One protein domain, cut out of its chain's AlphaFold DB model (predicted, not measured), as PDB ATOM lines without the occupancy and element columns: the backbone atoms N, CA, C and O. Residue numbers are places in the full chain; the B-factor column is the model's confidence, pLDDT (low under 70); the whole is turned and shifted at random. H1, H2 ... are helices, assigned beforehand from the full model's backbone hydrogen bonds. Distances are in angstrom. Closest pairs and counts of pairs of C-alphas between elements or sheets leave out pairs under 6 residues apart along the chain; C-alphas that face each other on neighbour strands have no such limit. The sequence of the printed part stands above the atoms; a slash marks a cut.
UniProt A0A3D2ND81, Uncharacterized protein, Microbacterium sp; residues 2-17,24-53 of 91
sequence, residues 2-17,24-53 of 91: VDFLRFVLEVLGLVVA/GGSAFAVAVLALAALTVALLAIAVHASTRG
ATOM      1  N   VAL A   2     181.381 217.878 146.813       70.44
ATOM      2  CA  VAL A   2     181.637 217.936 145.361       70.44
ATOM      3  C   VAL A   2     182.260 219.275 144.932       70.44
ATOM      4  O   VAL A   2     183.199 219.276 144.143       70.44
ATOM      5  N   ASP A   3     181.833 220.396 145.526       82.88
ATOM      6  CA  ASP A   3     182.357 221.736 145.196       82.88
ATOM      7  C   ASP A   3     183.826 221.921 145.591       82.88
ATOM      8  O   ASP A   3     184.604 222.522 144.857       82.88
ATOM      9  N   PHE A   4     184.231 221.347 146.727       78.88
ATOM     10  CA  PHE A   4     185.617 221.399 147.189       78.88
ATOM     11  C   PHE A   4     186.530 220.548 146.306       78.88
ATOM     12  O   PHE A   4     187.588 221.004 145.889       78.88
ATOM     13  N   LEU A   5     186.102 219.325 145.978       83.62
ATOM     14  CA  LEU A   5     186.867 218.443 145.099       83.62
ATOM     15  C   LEU A   5     187.042 219.064 143.706       83.62
ATOM     16  O   LEU A   5     188.142 219.034 143.157       83.62
ATOM     17  N   ARG A   6     185.985 219.684 143.167       87.38
ATOM     18  CA  ARG A   6     186.029 220.411 141.894       87.38
ATOM     19  C   ARG A   6     186.993 221.597 141.942       87.38
ATOM     20  O   ARG A   6     187.806 221.737 141.037       87.38
ATOM     21  N   PHE A   7     186.948 222.391 143.011       84.56
ATOM     22  CA  PHE A   7     187.877 223.504 143.210       84.56
ATOM     23  C   PHE A   7     189.338 223.030 143.254       84.56
ATOM     24  O   PHE A   7     190.197 223.601 142.589       84.56
ATOM     25  N   VAL A   8     189.620 221.943 143.981       84.25
ATOM     26  CA  VAL A   8     190.967 221.352 144.046       84.25
ATOM     27  C   VAL A   8     191.438 220.878 142.667       84.25
ATOM     28  O   VAL A   8     192.579 221.142 142.295       84.25
ATOM     29  N   LEU A   9     190.569 220.220 141.896       88.31
ATOM     30  CA  LEU A   9     190.871 219.759 140.536       88.31
ATOM     31  C   LEU A   9     191.131 220.917 139.562       88.31
ATOM     32  O   LEU A   9     192.061 220.832 138.766       88.31
ATOM     33  N   GLU A  10     190.351 221.999 139.636       86.75
ATOM     34  CA  GLU A  10     190.550 223.192 138.801       86.75
ATOM     35  C   GLU A  10     191.884 223.884 139.113       86.75
ATOM     36  O   GLU A  10     192.648 224.192 138.197       86.75
ATOM     37  N   VAL A  11     192.212 224.056 140.398       83.12
ATOM     38  CA  VAL A  11     193.501 224.629 140.820       83.12
ATOM     39  C   VAL A  11     194.664 223.740 140.379       83.12
ATOM     40  O   VAL A  11     195.658 224.240 139.855       83.12
ATOM     41  N   LEU A  12     194.541 222.420 140.543       82.94
ATOM     42  CA  LEU A  12     195.581 221.476 140.139       82.94
ATOM     43  C   LEU A  12     195.784 221.469 138.618       82.94
ATOM     44  O   LEU A  12     196.921 221.484 138.154       82.94
ATOM     45  N   GLY A  13     194.695 221.502 137.845       84.81
ATOM     46  CA  GLY A  13     194.746 221.589 136.387       84.81
ATOM     47  C   GLY A  13     195.433 222.865 135.900       84.81
ATOM     48  O   GLY A  13     196.252 222.804 134.985       84.81
ATOM     49  N   LEU A  14     195.168 224.000 136.553       81.06
ATOM     50  CA  LEU A  14     195.834 225.267 136.248       81.06
ATOM     51  C   LEU A  14     197.344 225.189 136.508       81.06
ATOM     52  O   LEU A  14     198.128 225.619 135.671       81.06
ATOM     53  N   VAL A  15     197.754 224.615 137.643       75.56
ATOM     54  CA  VAL A  15     199.176 224.474 138.006       75.56
ATOM     55  C   VAL A  15     199.919 223.567 137.022       75.56
ATOM     56  O   VAL A  15     201.043 223.881 136.645       75.56
ATOM     57  N   VAL A  16     199.296 222.472 136.576       77.88
ATOM     58  CA  VAL A  16     199.900 221.530 135.615       77.88
ATOM     59  C   VAL A  16     199.969 222.111 134.199       77.88
ATOM     60  O   VAL A  16     200.887 221.786 133.452       77.88
ATOM     61  N   ALA A  17     199.025 222.978 133.821       76.44
ATOM     62  CA  ALA A  17     199.007 223.622 132.507       76.44
ATOM     63  C   ALA A  17     200.083 224.713 132.340       76.44
ATOM     64  O   ALA A  17     200.348 225.144 131.217       76.44
ATOM     65  N   GLY A  24     210.163 232.763 132.633       72.31
ATOM     66  CA  GLY A  24     211.532 232.958 133.131       72.31
ATOM     67  C   GLY A  24     211.628 232.649 134.634       72.31
ATOM     68  O   GLY A  24     210.708 232.978 135.382       72.31
ATOM     69  N   GLY A  25     212.714 232.010 135.088       70.81
ATOM     70  CA  GLY A  25     212.785 231.402 136.429       70.81
ATOM     71  C   GLY A  25     212.432 232.336 137.600       70.81
ATOM     72  O   GLY A  25     211.875 231.887 138.601       70.81
ATOM     73  N   SER A  26     212.669 233.645 137.460       72.44
ATOM     74  CA  SER A  26     212.240 234.655 138.436       72.44
ATOM     75  C   SER A  26     210.723 234.869 138.458       72.44
ATOM     76  O   SER A  26     210.140 234.974 139.534       72.44
ATOM     77  N   ALA A  27     210.062 234.890 137.300       77.94
ATOM     78  CA  ALA A  27     208.612 235.034 137.195       77.94
ATOM     79  C   ALA A  27     207.884 233.807 137.760       77.94
ATOM     80  O   ALA A  27     206.897 233.962 138.478       77.94
ATOM     81  N   PHE A  28     208.405 232.600 137.509       80.06
ATOM     82  CA  PHE A  28     207.862 231.376 138.101       80.06
ATOM     83  C   PHE A  28     207.988 231.384 139.632       80.06
ATOM     84  O   PHE A  28     207.011 231.127 140.335       80.06
ATOM     85  N   ALA A  29     209.153 231.767 140.165       78.75
ATOM     86  CA  ALA A  29     209.356 231.883 141.611       78.75
ATOM     87  C   ALA A  29     208.392 232.895 142.259       78.75
ATOM     88  O   ALA A  29     207.815 232.612 143.310       78.75
ATOM     89  N   VAL A  30     208.166 234.047 141.614       82.75
ATOM     90  CA  VAL A  30     207.196 235.054 142.077       82.75
ATOM     91  C   VAL A  30     205.769 234.507 142.046       82.75
ATOM     92  O   VAL A  30     205.022 234.720 142.999       82.75
ATOM     93  N   ALA A  31     205.390 233.769 141.001       80.88
ATOM     94  CA  ALA A  31     204.061 233.170 140.897       80.88
ATOM     95  C   ALA A  31     203.809 232.125 141.994       80.88
ATOM     96  O   ALA A  31     202.758 232.148 142.637       80.88
ATOM     97  N   VAL A  32     204.789 231.259 142.268       84.44
ATOM     98  CA  VAL A  32     204.709 230.273 143.358       84.44
ATOM     99  C   VAL A  32     204.612 230.969 144.716       84.44
ATOM    100  O   VAL A  32     203.780 230.591 145.540       84.44
ATOM    101  N   LEU A  33     205.411 232.016 144.941       87.06
ATOM    102  CA  LEU A  33     205.363 232.791 146.182       87.06
ATOM    103  C   LEU A  33     204.007 233.486 146.368       87.06
ATOM    104  O   LEU A  33     203.447 233.455 147.463       87.06
ATOM    105  N   ALA A  34     203.457 234.076 145.305       85.44
ATOM    106  CA  ALA A  34     202.145 234.715 145.333       85.44
ATOM    107  C   ALA A  34     201.030 233.702 145.631       85.44
ATOM    108  O   ALA A  34     200.149 233.978 146.448       85.44
ATOM    109  N   LEU A  35     201.097 232.511 145.028       87.69
ATOM    110  CA  LEU A  35     200.151 231.433 145.300       87.69
ATOM    111  C   LEU A  35     200.246 230.960 146.757       87.69
ATOM    112  O   LEU A  35     199.217 230.801 147.411       87.69
ATOM    113  N   ALA A  36     201.458 230.796 147.292       88.12
ATOM    114  CA  ALA A  36     201.674 230.443 148.695       88.12
ATOM    115  C   ALA A  36     201.149 231.524 149.658       88.12
ATOM    116  O   ALA A  36     200.517 231.214 150.667       88.12
ATOM    117  N   ALA A  37     201.354 232.803 149.342       92.06
ATOM    118  CA  ALA A  37     200.812 233.899 150.142       92.06
ATOM    119  C   ALA A  37     199.274 233.909 150.121       92.06
ATOM    120  O   ALA A  37     198.638 234.074 151.164       92.06
ATOM    121  N   LEU A  38     198.672 233.681 148.949       90.81
ATOM    122  CA  LEU A  38     197.221 233.615 148.791       90.81
ATOM    123  C   LEU A  38     196.615 232.445 149.577       90.81
ATOM    124  O   LEU A  38     195.608 232.632 150.259       90.81
ATOM    125  N   THR A  39     197.222 231.256 149.529       90.50
ATOM    126  CA  THR A  39     196.723 230.090 150.278       90.50
ATOM    127  C   THR A  39     196.787 230.319 151.785       90.50
ATOM    128  O   THR A  39     195.813 230.027 152.482       90.50
ATOM    129  N   VAL A  40     197.873 230.913 152.292       93.50
ATOM    130  CA  VAL A  40     197.994 231.289 153.712       93.50
ATOM    131  C   VAL A  40     196.936 232.325 154.101       93.50
ATOM    132  O   VAL A  40     196.291 232.173 155.140       93.50
ATOM    133  N   ALA A  41     196.706 233.346 153.270       92.62
ATOM    134  CA  ALA A  41     195.691 234.367 153.532       92.62
ATOM    135  C   ALA A  41     194.276 233.771 153.590       92.62
ATOM    136  O   ALA A  41     193.518 234.055 154.520       92.62
ATOM    137  N   LEU A  42     193.930 232.898 152.640       91.00
ATOM    138  CA  LEU A  42     192.638 232.209 152.623       91.00
ATOM    139  C   LEU A  42     192.464 231.296 153.841       91.00
ATOM    140  O   LEU A  42     191.393 231.294 154.450       91.00
ATOM    141  N   LEU A  43     193.512 230.569 154.238       91.12
ATOM    142  CA  LEU A  43     193.482 229.734 155.437       91.12
ATOM    143  C   LEU A  43     193.272 230.580 156.698       91.12
ATOM    144  O   LEU A  43     192.436 230.235 157.531       91.12
ATOM    145  N   ALA A  44     193.964 231.714 156.817       88.50
ATOM    146  CA  ALA A  44     193.794 232.636 157.938       88.50
ATOM    147  C   ALA A  44     192.359 233.185 158.015       88.50
ATOM    148  O   ALA A  44     191.771 233.223 159.097       88.50
ATOM    149  N   ILE A  45     191.766 233.553 156.873       87.88
ATOM    150  CA  ILE A  45     190.368 234.000 156.796       87.88
ATOM    151  C   ILE A  45     189.416 232.872 157.205       87.88
ATOM    152  O   ILE A  45     188.504 233.112 157.996       87.88
ATOM    153  N   ALA A  46     189.625 231.650 156.711       84.44
ATOM    154  CA  ALA A  46     188.781 230.499 157.030       84.44
ATOM    155  C   ALA A  46     188.832 230.155 158.527       84.44
ATOM    156  O   ALA A  46     187.789 229.989 159.165       84.44
ATOM    157  N   VAL A  47     190.034 230.128 159.110       83.06
ATOM    158  CA  VAL A  47     190.232 229.941 160.554       83.06
ATOM    159  C   VAL A  47     189.544 231.067 161.323       83.06
ATOM    160  O   VAL A  47     188.749 230.797 162.222       83.06
ATOM    161  N   HIS A  48     189.746 232.326 160.941       77.62
ATOM    162  CA  HIS A  48     189.119 233.454 161.627       77.62
ATOM    163  C   HIS A  48     187.581 233.427 161.541       77.62
ATOM    164  O   HIS A  48     186.893 233.660 162.538       77.62
ATOM    165  N   ALA A  49     187.023 233.085 160.382       73.44
ATOM    166  CA  ALA A  49     185.585 232.915 160.199       73.44
ATOM    167  C   ALA A  49     185.029 231.782 161.075       73.44
ATOM    168  O   ALA A  49     183.986 231.963 161.701       73.44
ATOM    169  N   SER A  50     185.756 230.665 161.206       64.69
ATOM    170  CA  SER A  50     185.369 229.573 162.110       64.69
ATOM    171  C   SER A  50     185.332 230.011 163.582       64.69
ATOM    172  O   SER A  50     184.433 229.612 164.317       64.69
ATOM    173  N   THR A  51     186.223 230.920 163.998       62.75
ATOM    174  CA  THR A  51     186.240 231.456 165.374       62.75
ATOM    175  C   THR A  51     185.152 232.497 165.656       62.75
ATOM    176  O   THR A  51     184.833 232.746 166.815       62.75
ATOM    177  N   ARG A  52     184.542 233.094 164.621       62.62
ATOM    178  CA  ARG A  52     183.374 233.985 164.775       62.62
ATOM    179  C   ARG A  52     182.054 233.228 164.929       62.62
ATOM    180  O   ARG A  52     181.024 233.864 165.156       62.62
ATOM    181  N   GLY A  53     182.066 231.899 164.813       59.81
ATOM    182  CA  GLY A  53     180.913 231.052 165.088       59.81
ATOM    183  C   GLY A  53     180.509 231.143 166.557       59.81
ATOM    184  O   GLY A  53     181.043 230.423 167.389       59.81
TER     185      GLY A  53
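Overview. This is residues 2 to 17 and 24 to 53 of the 91 residues of an uncharacterized protein of Microbacterium sp (UniProt A0A3D2ND81). Two helices, the shorter H1 and the longer H2, run opposite ways in one flat layer with an open gap between them, H1 slanting toward H2 at its residue 17 end. The printed part has 46 residues with two named helices, H1 then H2, and no named strand; its class is all helix. It is only just loose, close to extended, with a radius of gyration of the C-alphas of 13.7 A, and spans 44 by 24 by 5 A.

Arrangement. H1, residues 2 to 17, and H2, residues 25 to 51, are apart, with no C-alpha of the one within 8 A of the other. Residues 2 to 14, 24 to 31 and 33 to 53 stand free. In H1 and H2 every O i to N i+4 pair is within hydrogen-bond range.

Along the chain. H1 begins at C-alpha 2 (181.637, 217.936, 145.361) and is 22.3 A long from first to last C-alpha. H2 is 39.3 A long by the same measure and ends at C-alpha 51 (186.240, 231.456, 165.374).

Size, cuts and confidence. The C-alphas farthest apart, those of Gly 24 and Gly 53, are 44.3 A apart. Residues 18 to 23 are not printed; C-alphas 17 and 24 are 15.6 A apart across this cut. Mean pLDDT of the printed part is 81.4, with residues 50 to 53 under 70.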